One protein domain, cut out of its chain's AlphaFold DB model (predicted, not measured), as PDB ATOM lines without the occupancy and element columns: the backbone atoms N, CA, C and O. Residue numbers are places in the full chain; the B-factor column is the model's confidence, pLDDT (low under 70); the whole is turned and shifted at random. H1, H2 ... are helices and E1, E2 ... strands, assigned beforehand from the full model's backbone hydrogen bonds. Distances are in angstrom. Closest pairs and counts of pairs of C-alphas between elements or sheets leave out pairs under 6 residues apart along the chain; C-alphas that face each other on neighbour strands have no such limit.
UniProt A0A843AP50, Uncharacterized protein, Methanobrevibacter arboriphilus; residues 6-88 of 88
ATOM      1  N   ARG A   6     131.165  62.155  73.565       87.56
ATOM      2  CA  ARG A   6     131.846  63.454  73.495       87.56
ATOM      3  C   ARG A   6     132.183  63.727  72.045       87.56
ATOM      4  O   ARG A   6     132.841  62.910  71.408       87.56
ATOM      5  N   LYS A   7     131.714  64.853  71.526       93.81
ATOM      6  CA  LYS A   7     131.953  65.269  70.146       93.81
ATOM      7  C   LYS A   7     132.255  66.762  70.107       93.81
ATOM      8  O   LYS A   7     131.797  67.530  70.953       93.81
ATOM      9  N   GLN A   8     133.046  67.149  69.117       95.12
ATOM     10  CA  GLN A   8     133.444  68.524  68.865       95.12
ATOM     11  C   GLN A   8     133.363  68.786  67.366       95.12
ATOM     12  O   GLN A   8     133.698  67.916  66.564       95.12
ATOM     13  N   PHE A   9     132.943  69.989  66.999       96.00
ATOM     14  CA  PHE A   9     133.044  70.478  65.633       96.00
ATOM     15  C   PHE A   9     133.181  71.999  65.610       96.00
ATOM     16  O   PHE A   9     132.888  72.683  66.593       96.00
ATOM     17  N   GLN A  10     133.617  72.523  64.468       96.06
ATOM     18  CA  GLN A  10     133.728  73.957  64.237       96.06
ATOM     19  C   GLN A  10     132.617  74.456  63.327       96.06
ATOM     20  O   GLN A  10     132.227  73.789  62.366       96.06
ATOM     21  N   LYS A  11     132.104  75.651  63.619       95.25
ATOM     22  CA  LYS A  11     131.101  76.303  62.778       95.25
ATOM     23  C   LYS A  11     131.141  77.816  62.948       95.25
ATOM     24  O   LYS A  11     131.054  78.303  64.069       95.25
ATOM     25  N   HIS A  12     131.243  78.559  61.842       95.75
ATOM     26  CA  HIS A  12     131.266  80.034  61.841       95.75
ATOM     27  C   HIS A  12     132.283  80.625  62.840       95.75
ATOM     28  O   HIS A  12     131.975  81.537  63.605       95.75
ATOM     29  N   GLY A  13     133.489  80.046  62.883       94.81
ATOM     30  CA  GLY A  13     134.561  80.466  63.797       94.81
ATOM     31  C   GLY A  13     134.303  80.164  65.280       94.81
ATOM     32  O   GLY A  13     134.935  80.773  66.141       94.81
ATOM     33  N   LYS A  14     133.355  79.271  65.594       95.44
ATOM     34  CA  LYS A  14     133.074  78.783  66.951       95.44
ATOM     35  C   LYS A  14     133.459  77.320  67.083       95.44
ATOM     36  O   LYS A  14     133.135  76.530  66.198       95.44
ATOM     37  N   ASP A  15     134.056  76.962  68.214       96.69
ATOM     38  CA  ASP A  15     134.183  75.568  68.631       96.69
ATOM     39  C   ASP A  15     132.939  75.176  69.427       96.69
ATOM     40  O   ASP A  15     132.595  75.822  70.423       96.69
ATOM     41  N   ILE A  16     132.265  74.122  68.978       96.69
ATOM     42  CA  ILE A  16     131.060  73.589  69.601       96.69
ATOM     43  C   ILE A  16     131.390  72.203  70.127       96.69
ATOM     44  O   ILE A  16     131.676  71.279  69.366       96.69
ATOM     45  N   TYR A  17     131.332  72.072  71.442       96.12
ATOM     46  CA  TYR A  17     131.512  70.821  72.158       96.12
ATOM     47  C   TYR A  17     130.149  70.353  72.618       96.12
ATOM     48  O   TYR A  17     129.379  71.152  73.148       96.12
ATOM     49  N   TYR A  18     129.861  69.069  72.488       94.56
ATOM     50  CA  TYR A  18     128.722  68.493  73.176       94.56
ATOM     51  C   TYR A  18     129.067  67.147  73.774       94.56
ATOM     52  O   TYR A  18     129.913  66.399  73.270       94.56
ATOM     53  N   HIS A  19     128.418  66.862  74.890       93.12
ATOM     54  CA  HIS A  19     128.557  65.592  75.558       93.12
ATOM     55  C   HIS A  19     127.261  65.170  76.214       93.12
ATOM     56  O   HIS A  19     126.468  66.012  76.626       93.12
ATOM     57  N   GLU A  20     127.084  63.864  76.313       93.94
ATOM     58  CA  GLU A  20     125.909  63.231  76.886       93.94
ATOM     59  C   GLU A  20     126.346  62.081  77.786       93.94
ATOM     60  O   GLU A  20     127.306  61.358  77.496       93.94
ATOM     61  N   SER A  21     125.655  61.947  78.910       91.50
ATOM     62  CA  SER A  21     125.898  60.950  79.937       91.50
ATOM     63  C   SER A  21     124.579  60.531  80.584       91.50
ATOM     64  O   SER A  21     123.542  61.152  80.381       91.50
ATOM     65  N   GLN A  22     124.631  59.541  81.479       88.56
ATOM     66  CA  GLN A  22     123.466  59.151  82.286       88.56
ATOM     67  C   GLN A  22     122.910  60.276  83.175       88.56
ATOM     68  O   GLN A  22     121.795  60.148  83.665       88.56
ATOM     69  N   ARG A  23     123.686  61.338  83.434       89.62
ATOM     70  CA  ARG A  23     123.262  62.479  84.262       89.62
ATOM     71  C   ARG A  23     122.638  63.618  83.450       89.62
ATOM     72  O   ARG A  23     122.260  64.613  84.047       89.62
ATOM     73  N   GLY A  24     122.593  63.507  82.124       93.50
ATOM     74  CA  GLY A  24     122.191  64.588  81.226       93.50
ATOM     75  C   GLY A  24     123.265  64.903  80.190       93.50
ATOM     76  O   GLY A  24     124.208  64.128  79.980       93.50
ATOM     77  N   TRP A  25     123.125  66.057  79.553       95.44
ATOM     78  CA  TRP A  25     123.965  66.504  78.452       95.44
ATOM     79  C   TRP A  25     124.374  67.964  78.617       95.44
ATOM     80  O   TRP A  25     123.773  68.718  79.380       95.44
ATOM     81  N   ALA A  26     125.401  68.375  77.874       95.25
ATOM     82  CA  ALA A  26     125.688  69.787  77.685       95.25
ATOM     83  C   ALA A  26     126.271  70.095  76.312       95.25
ATOM     84  O   ALA A  26     127.043  69.307  75.763       95.25
ATOM     85  N   ILE A  27     125.981  71.303  75.837       96.00
ATOM     86  CA  ILE A  27     126.592  71.950  74.681       96.00
ATOM     87  C   ILE A  27     127.383  73.163  75.175       96.00
ATOM     88  O   ILE A  27     126.844  74.005  75.890       96.00
ATOM     89  N   VAL A  28     128.652  73.281  74.789       95.81
ATOM     90  CA  VAL A  28     129.525  74.416  75.111       95.81
ATOM     91  C   VAL A  28     129.995  75.072  73.819       95.81
ATOM     92  O   VAL A  28     130.467  74.391  72.913       95.81
ATOM     93  N   ILE A  29     129.890  76.398  73.744       95.62
ATOM     94  CA  ILE A  29     130.258  77.201  72.576       95.62
ATOM     95  C   ILE A  29     131.382  78.163  72.964       95.62
ATOM     96  O   ILE A  29     131.193  79.066  73.789       95.62
ATOM     97  N   MET A  30     132.543  77.991  72.339       96.12
ATOM     98  CA  MET A  30     133.736  78.820  72.525       96.12
ATOM     99  C   MET A  30     134.010  79.671  71.269       96.12
ATOM    100  O   MET A  30     133.620  79.274  70.171       96.12
ATOM    101  N   PRO A  31     134.636  80.859  71.395       94.56
ATOM    102  CA  PRO A  31     135.119  81.500  72.623       94.56
ATOM    103  C   PRO A  31     134.032  82.270  73.394       94.56
ATOM    104  O   PRO A  31     134.339  82.940  74.376       94.56
ATOM    105  N   ASP A  32     132.764  82.176  72.979       92.81
ATOM    106  CA  ASP A  32     131.659  82.968  73.545       92.81
ATOM    107  C   ASP A  32     131.298  82.576  74.992       92.81
ATOM    108  O   ASP A  32     130.537  83.292  75.652       92.81
ATOM    109  N   LYS A  33     131.865  81.466  75.491       93.94
ATOM    110  CA  LYS A  33     131.667  80.910  76.839       93.94
ATOM    111  C   LYS A  33     130.187  80.683  77.143       93.94
ATOM    112  O   LYS A  33     129.710  81.032  78.220       93.94
ATOM    113  N   ILE A  34     129.456  80.137  76.176       93.31
ATOM    114  CA  ILE A  34     128.038  79.802  76.328       93.31
ATOM    115  C   ILE A  34     127.941  78.318  76.641       93.31
ATOM    116  O   ILE A  34     128.599  77.517  75.982       93.31
ATOM    117  N   ARG A  35     127.124  77.956  77.628       94.19
ATOM    118  CA  ARG A  35     126.818  76.561  77.942       94.19
ATOM    119  C   ARG A  35     125.313  76.372  77.989       94.19
ATOM    120  O   ARG A  35     124.625  77.215  78.546       94.19
ATOM    121  N   VAL A  36     124.820  75.283  77.426       94.56
ATOM    122  CA  VAL A  36     123.458  74.798  77.648       94.56
ATOM    123  C   VAL A  36     123.574  73.402  78.218       94.56
ATOM    124  O   VAL A  36     124.298  72.602  77.633       94.56
ATOM    125  N   ASP A  37     122.939  73.119  79.349       94.50
ATOM    126  CA  ASP A  37     123.056  71.814  79.996       94.50
ATOM    127  C   ASP A  37     121.820  71.415  80.804       94.50
ATOM    128  O   ASP A  37     120.942  72.235  81.072       94.50
ATOM    129  N   THR A  38     121.771  70.130  81.163       94.50
ATOM    130  CA  THR A  38     120.665  69.492  81.898       94.50
ATOM    131  C   THR A  38     121.115  68.797  83.183       94.50
ATOM    132  O   THR A  38     120.393  67.964  83.716       94.50
ATOM    133  N   TYR A  39     122.308  69.110  83.705       87.69
ATOM    134  CA  TYR A  39     122.913  68.322  84.789       87.69
ATOM    135  C   TYR A  39     122.303  68.511  86.175       87.69
ATOM    136  O   TYR A  39     122.590  67.706  87.061       87.69
ATOM    137  N   ASP A  40     121.547  69.586  86.381       77.81
ATOM    138  CA  ASP A  40     121.103  70.002  87.711       77.81
ATOM    139  C   ASP A  40     119.591  69.789  87.888       77.81
ATOM    140  O   ASP A  40     119.162  68.683  88.209       77.81
ATOM    141  N   LYS A  41     118.768  70.822  87.660       73.94
ATOM    142  CA  LYS A  41     117.307  70.765  87.862       73.94
ATOM    143  C   LYS A  41     116.537  70.662  86.552       73.94
ATOM    144  O   LYS A  41     115.920  69.648  86.261       73.94
ATOM    145  N   GLU A  42     116.594  71.734  85.772       86.19
ATOM    146  CA  GLU A  42     115.932  71.866  84.477       86.19
ATOM    147  C   GLU A  42     116.966  72.255  83.421       86.19
ATOM    148  O   GLU A  42     118.010  72.818  83.777       86.19
ATOM    149  N   PRO A  43     116.713  71.978  82.133       91.62
ATOM    150  CA  PRO A  43     117.542  72.484  81.052       91.62
ATOM    151  C   PRO A  43     117.754  73.988  81.181       91.62
ATOM    152  O   PRO A  43     116.802  74.753  81.335       91.62
ATOM    153  N   HIS A  44     119.005  74.434  81.124       93.19
ATOM    154  CA  HIS A  44     119.308  75.843  81.322       93.19
ATOM    155  C   HIS A  44     120.515  76.316  80.516       93.19
ATOM    156  O   HIS A  44     121.443  75.578  80.184       93.19
ATOM    157  N   LEU A  45     120.468  77.602  80.187       92.94
ATOM    158  CA  LEU A  45     121.439  78.342  79.405       92.94
ATOM    159  C   LEU A  45     122.269  79.240  80.325       92.94
ATOM    160  O   LEU A  45     121.734  80.044  81.088       92.94
ATOM    161  N   HIS A  46     123.584  79.159  80.169       91.75
ATOM    162  CA  HIS A  46     124.583  79.994  80.822       91.75
ATOM    163  C   HIS A  46     125.233  80.918  79.799       91.75
ATOM    164  O   HIS A  46     125.784  80.472  78.788       91.75
ATOM    165  N   PHE A  47     125.249  82.215  80.099       88.75
ATOM    166  CA  PHE A  47     126.119  83.170  79.417       88.75
ATOM    167  C   PHE A  47     127.333  83.458  80.304       88.75
ATOM    168  O   PHE A  47     127.245  84.239  81.247       88.75
ATOM    169  N   GLY A  48     128.468  82.835  79.984       81.88
ATOM    170  CA  GLY A  48     129.653  82.770  80.842       81.88
ATOM    171  C   GLY A  48     129.699  81.467  81.650       81.88
ATOM    172  O   GLY A  48     128.667  80.926  82.028       81.88
ATOM    173  N   LEU A  49     130.905  80.968  81.952       64.44
ATOM    174  CA  LEU A  49     131.124  79.664  82.614       64.44
ATOM    175  C   LEU A  49     130.593  79.574  84.062       64.44
ATOM    176  O   LEU A  49     130.478  78.477  84.598       64.44
ATOM    177  N   LYS A  50     130.293  80.715  84.693       67.44
ATOM    178  CA  LYS A  50     129.669  80.840  86.025       67.44
ATOM    179  C   LYS A  50     128.484  81.819  85.986       67.44
ATOM    180  O   LYS A  50     128.309  82.627  86.891       67.44
ATOM    181  N   GLY A  51     127.781  81.855  84.852       67.88
ATOM    182  CA  GLY A  51     126.709  82.813  84.597       67.88
ATOM    183  C   GLY A  51     125.408  82.493  85.336       67.88
ATOM    184  O   GLY A  51     125.294  81.503  86.050       67.88
ATOM    185  N   ILE A  52     124.410  83.351  85.126       77.88
ATOM    186  CA  ILE A  52     123.033  83.139  85.591       77.88
ATOM    187  C   ILE A  52     122.457  81.903  84.892       77.88
ATOM    188  O   ILE A  52     122.588  81.780  83.673       77.88
ATOM    189  N   HIS A  53     121.797  81.033  85.659       85.62
ATOM    190  CA  HIS A  53     121.045  79.900  85.129       85.62
ATOM    191  C   HIS A  53     119.733  80.425  84.545       85.62
ATOM    192  O   HIS A  53     118.891  80.948  85.275       85.62
ATOM    193  N   ILE A  54     119.573  80.320  83.230       90.00
ATOM    194  CA  ILE A  54     118.354  80.745  82.543       90.00
ATOM    195  C   ILE A  54     117.634  79.488  82.054       90.00
ATOM    196  O   ILE A  54     118.168  78.849  81.146       90.00
ATOM    197  N   PRO A  55     116.477  79.115  82.626       92.62
ATOM    198  CA  PRO A  55     115.720  77.952  82.175       92.62
ATOM    199  C   PRO A  55     115.403  78.031  80.680       92.62
ATOM    200  O   PRO A  55     115.160  79.119  80.154       92.62
ATOM    201  N   ILE A  56     115.417  76.886  80.002       93.75
ATOM    202  CA  ILE A  56     114.999  76.753  78.604       93.75
ATOM    203  C   ILE A  56     113.897  75.698  78.496       93.75
ATOM    204  O   ILE A  56     113.848  74.757  79.282       93.75
ATOM    205  N   LYS A  57     113.031  75.823  77.493       94.19
ATOM    206  CA  LYS A  57     111.864  74.941  77.320       94.19
ATOM    207  C   LYS A  57     112.148  73.604  76.627       94.19
ATOM    208  O   LYS A  57     111.231  72.808  76.457       94.19
ATOM    209  N   PHE A  58     113.383  73.367  76.185       94.50
ATOM    210  CA  PHE A  58     113.772  72.173  75.425       94.50
ATOM    211  C   PHE A  58     114.692  71.283  76.254       94.50
ATOM    212  O   PHE A  58     115.663  71.779  76.828       94.50
ATOM    213  N   ASN A  59     114.421  69.978  76.278       93.25
ATOM    214  CA  ASN A  59     115.168  69.014  77.090       93.25
ATOM    215  C   ASN A  59     116.036  68.068  76.245       93.25
ATOM    216  O   ASN A  59     116.950  67.430  76.754       93.25
ATOM    217  N   GLU A  60     115.777  67.984  74.946       94.00
ATOM    218  CA  GLU A  60     116.441  67.077  74.021       94.00
ATOM    219  C   GLU A  60     117.714  67.713  73.449       94.00
ATOM    220  O   GLU A  60     117.682  68.804  72.862       94.00
ATOM    221  N   LEU A  61     118.841  67.005  73.577       93.81
ATOM    222  CA  LEU A  61     120.149  67.446  73.088       93.81
ATOM    223  C   LEU A  61     120.112  67.770  71.590       93.81
ATOM    224  O   LEU A  61     120.669  68.779  71.153       93.81
ATOM    225  N   GLU A  62     119.451  66.928  70.800       94.25
ATOM    226  CA  GLU A  62     119.348  67.065  69.349       94.25
ATOM    227  C   GLU A  62     118.583  68.328  68.956       94.25
ATOM    228  O   GLU A  62     119.013  69.048  68.052       94.25
ATOM    229  N   ILE A  63     117.483  68.632  69.655       95.81
ATOM    230  CA  ILE A  63     116.659  69.817  69.385       95.81
ATOM    231  C   ILE A  63     117.461  71.079  69.692       95.81
ATOM    232  O   ILE A  63     117.563  71.978  68.854       95.81
ATOM    233  N   VAL A  64     118.090  71.137  70.866       96.06
ATOM    234  CA  VAL A  64     118.899  72.293  71.267       96.06
ATOM    235  C   VAL A  64     120.117  72.452  70.352       96.06
ATOM    236  O   VAL A  64     120.428  73.566  69.917       96.06
ATOM    237  N   GLY A  65     120.776  71.349  69.993       95.62
ATOM    238  CA  GLY A  65     121.878  71.334  69.035       95.62
ATOM    239  C   GLY A  65     121.466  71.876  67.667       95.62
ATOM    240  O   GLY A  65     122.155  72.737  67.112       95.62
ATOM    241  N   LEU A  66     120.313  71.447  67.149       96.62
ATOM    242  CA  LEU A  66     119.769  71.936  65.886       96.62
ATOM    243  C   LEU A  66     119.464  73.439  65.946       96.62
ATOM    244  O   LEU A  66     119.860  74.169  65.038       96.62
ATOM    245  N   ILE A  67     118.834  73.921  67.024       97.00
ATOM    246  CA  ILE A  67     118.559  75.353  67.232       97.00
ATOM    247  C   ILE A  67     119.855  76.166  67.172       97.00
ATOM    248  O   ILE A  67     119.924  77.165  66.454       97.00
ATOM    249  N   ILE A  68     120.905  75.729  67.875       96.06
ATOM    250  CA  ILE A  68     122.208  76.410  67.885       96.06
ATOM    251  C   ILE A  68     122.820  76.446  66.479       96.06
ATOM    252  O   ILE A  68     123.298  77.495  66.038       96.06
ATOM    253  N   ILE A  69     122.788  75.326  65.753       96.31
ATOM    254  CA  ILE A  69     123.330  75.222  64.393       96.31
ATOM    255  C   ILE A  69     122.573  76.138  63.425       96.31
ATOM    256  O   ILE A  69     123.209  76.866  62.659       96.31
ATOM    257  N   LEU A  70     121.236  76.126  63.459       97.38
ATOM    258  CA  LEU A  70     120.392  76.977  62.617       97.38
ATOM    259  C   LEU A  70     120.598  78.458  62.936       97.38
ATOM    260  O   LEU A  70     120.726  79.278  62.026       97.38
ATOM    261  N   HIS A  71     120.701  78.802  64.218       96.38
ATOM    262  CA  HIS A  71     120.987  80.160  64.668       96.38
ATOM    263  C   HIS A  71     122.337  80.658  64.152       96.38
ATOM    264  O   HIS A  71     122.431  81.754  63.599       96.38
ATOM    265  N   LEU A  72     123.378  79.834  64.272       96.25
ATOM    266  CA  LEU A  72     124.700  80.147  63.737       96.25
ATOM    267  C   LEU A  72     124.680  80.288  62.214       96.25
ATOM    268  O   LEU A  72     125.269  81.230  61.698       96.25
ATOM    269  N   ASN A  73     123.978  79.409  61.495       96.56
ATOM    270  CA  ASN A  73     123.815  79.522  60.044       96.56
ATOM    271  C   ASN A  73     123.128  80.823  59.627       96.56
ATOM    272  O   ASN A  73     123.534  81.434  58.645       96.56
ATOM    273  N   LYS A  74     122.108  81.249  60.373       97.00
ATOM    274  CA  LYS A  74     121.330  82.443  60.048       97.00
ATOM    275  C   LYS A  74     122.085  83.743  60.319       97.00
ATOM    276  O   LYS A  74     121.928  84.702  59.570       97.00
ATOM    277  N   TYR A  75     122.856  83.802  61.404       96.00
ATOM    278  CA  TYR A  75     123.445  85.057  61.886       96.00
ATOM    279  C   TYR A  75     124.973  85.126  61.779       96.00
ATOM    280  O   TYR A  75     125.540  86.178  62.069       96.00
ATOM    281  N   GLY A  76     125.653  84.023  61.448       94.62
ATOM    282  CA  GLY A  76     127.119  83.915  61.440       94.62
ATOM    283  C   GLY A  76     127.775  84.051  62.823       94.62
ATOM    284  O   GLY A  76     128.996  84.050  62.937       94.62
ATOM    285  N   LYS A  77     126.982  84.206  63.892       93.81
ATOM    286  CA  LYS A  77     127.428  84.388  65.283       93.81
ATOM    287  C   LYS A  77     126.311  84.049  66.265       93.81
ATOM    288  O   LYS A  77     125.134  84.058  65.902       93.81
ATOM    289  N   ILE A  78     126.647  83.847  67.541       93.00
ATOM    290  CA  ILE A  78     125.629  83.722  68.588       93.00
ATOM    291  C   ILE A  78     125.083  85.103  68.974       93.00
ATOM    292  O   ILE A  78     125.627  85.815  69.818       93.00
ATOM    293  N   ASN A  79     123.949  85.482  68.387       94.06
ATOM    294  CA  ASN A  79     123.143  86.585  68.908       94.06
ATOM    295  C   ASN A  79     122.417  86.154  70.198       94.06
ATOM    296  O   ASN A  79     121.403  85.462  70.134       94.06
ATOM    297  N   LYS A  80     122.932  86.569  71.363       91.19
ATOM    298  CA  LYS A  80     122.416  86.174  72.689       91.19
ATOM    299  C   LYS A  80     120.939  86.523  72.895       91.19
ATOM    300  O   LYS A  80     120.205  85.710  73.444       91.19
ATOM    301  N   LYS A  81     120.502  87.708  72.450       92.00
ATOM    302  CA  LYS A  81     119.108  88.162  72.592       92.00
ATOM    303  C   LYS A  81     118.162  87.243  71.818       92.00
ATOM    304  O   LYS A  81     117.226  86.708  72.390       92.00
ATOM    305  N   ARG A  82     118.475  86.997  70.543       94.12
ATOM    306  CA  ARG A  82     117.692  86.107  69.675       94.12
ATOM    307  C   ARG A  82     117.707  84.656  70.156       94.12
ATOM    308  O   ARG A  82     116.688  83.990  70.098       94.12
ATOM    309  N   LEU A  83     118.846  84.176  70.659       92.19
ATOM    310  CA  LEU A  83     118.948  82.809  71.173       92.19
ATOM    311  C   LEU A  83     118.058  82.612  72.411       92.19
ATOM    312  O   LEU A  83     117.386  81.592  72.513       92.19
ATOM    313  N   LYS A  84     118.002  83.610  73.306       91.38
ATOM    314  CA  LYS A  84     117.065  83.620  74.439       91.38
ATOM    315  C   LYS A  84     115.606  83.589  73.979       91.38
ATOM    316  O   LYS A  84     114.862  82.774  74.491       91.38
ATOM    317  N   GLU A  85     115.219  84.423  73.009       93.56
ATOM    318  CA  GLU A  85     113.845  84.453  72.460       93.56
ATOM    319  C   GLU A  85     113.386  83.089  71.908       93.56
ATOM    320  O   GLU A  85     112.195  82.804  71.887       93.56
ATOM    321  N   ILE A  86     114.318  82.258  71.431       91.44
ATOM    322  CA  ILE A  86     114.004  80.933  70.884       91.44
ATOM    323  C   ILE A  86     113.933  79.880  71.994       91.44
ATOM    324  O   ILE A  86     113.012  79.064  71.990       91.44
ATOM    325  N   LEU A  87     114.921  79.868  72.896       90.81
ATOM    326  CA  LEU A  87     115.098  78.818  73.905       90.81
ATOM    327  C   LEU A  87     114.206  78.980  75.142       90.81
ATOM    328  O   LEU A  87     113.926  77.983  75.802       90.81
ATOM    329  N   ILE A  88     113.782  80.203  75.448       88.75
ATOM    330  CA  ILE A  88     112.851  80.547  76.536       88.75
ATOM    331  C   ILE A  88     111.437  80.620  75.956       88.75
ATOM    332  O   ILE A  88     110.490  80.203  76.645       88.75
TER     333      ILE A  88
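AT A GLANCE: This is residues 6 to 88 of the 88 residues of an uncharacterized protein of Methanobrevibacter arboriphilus (UniProt A0A843AP50). One twisted sheet of six strands makes a wall, with two helices over one of its faces and the other face bare. H1, the longer helix, runs along the E2 and E3 part of the wall, and the shorter H2 covers the E5 part, folding back from H1. The printed part has 83 residues with six named strands and then two named helices, E1 E2 E3 E4 E5 E6 H1 H2. The sheet's order is E1 - E2 - E3 - E4 - E5 - E6, all antiparallel, and the class is mixed, helices and strands. The whole is compact, with a radius of gyration of the C-alphas of 11.6 A, and rounded, spanning 31 by 26 by 23 A.

IN THESE COORDINATES: Find C-alpha 6 at (131.846, 63.454, 73.495), where E1, residues 6 to 11, begins; it runs 16.7 A. Next come E2, residues 14 to 21, 23.2 A long, and E3, residues 24 to 30, 20.3 A long. Read on through three shorter strands: E4, residues 34 to 37, E5, residues 44 to 47, and E6, residues 53 to 55. H1, residues 61 to 75, starts at C-alpha 61 at (120.149, 67.446, 73.088) and runs 21.1 A. H2, residues 80 to 87, runs 10.4 A and ends at C-alpha 87 at (115.098, 78.818, 73.905).

HOW THE PARTS SIT: Begin with the sheet, a meander, each strand the antiparallel neighbour of the one before; E1 and E6 are its edge strands. In the hairpin E1 and E2, look for N 9 and O 16, 3.0 A apart; in E2 and E3, N 17 and O 28 at 2.9 A. E3 and E4 have N 27 and O 36 at 2.8 A, E4 and E5 have N 46 and O 35 at 2.7 A, and E5 and E6 have N 45 and O 54 at 2.8 A. These pairs are within hydrogen-bond range. The sheet and its helices form two layers, helices on one face of a sheet. H1 lies over E2 and E3 at a height over the sheet of 9.5 A, along the strands, at 6 degrees to E3 on the local plane. Its closest C-alphas to E3 are those of Leu 61 and Trp 25, 6.6 A apart. H2, on the same face, lies over E5 at a height of 10.0 A. H1 and H2, a helical hairpin, only just touch, with 3 pairs of C-alphas within 8 A, the closest those of His 71 and Leu 83 at 7.3 A; they run opposite ways at a steep tilt of 39 degrees. In both helices every O i to N i+4 pair is within hydrogen-bond range.

THE WHOLE: The two C-alphas farthest apart, those of Gln 22 and Tyr 75, are 33.0 A apart. The printed part has no cut and no long link; E4 to E5 is short, the others tight. The model's mean pLDDT over the printed part is 92.0, and residues 49 to 51 are under 70.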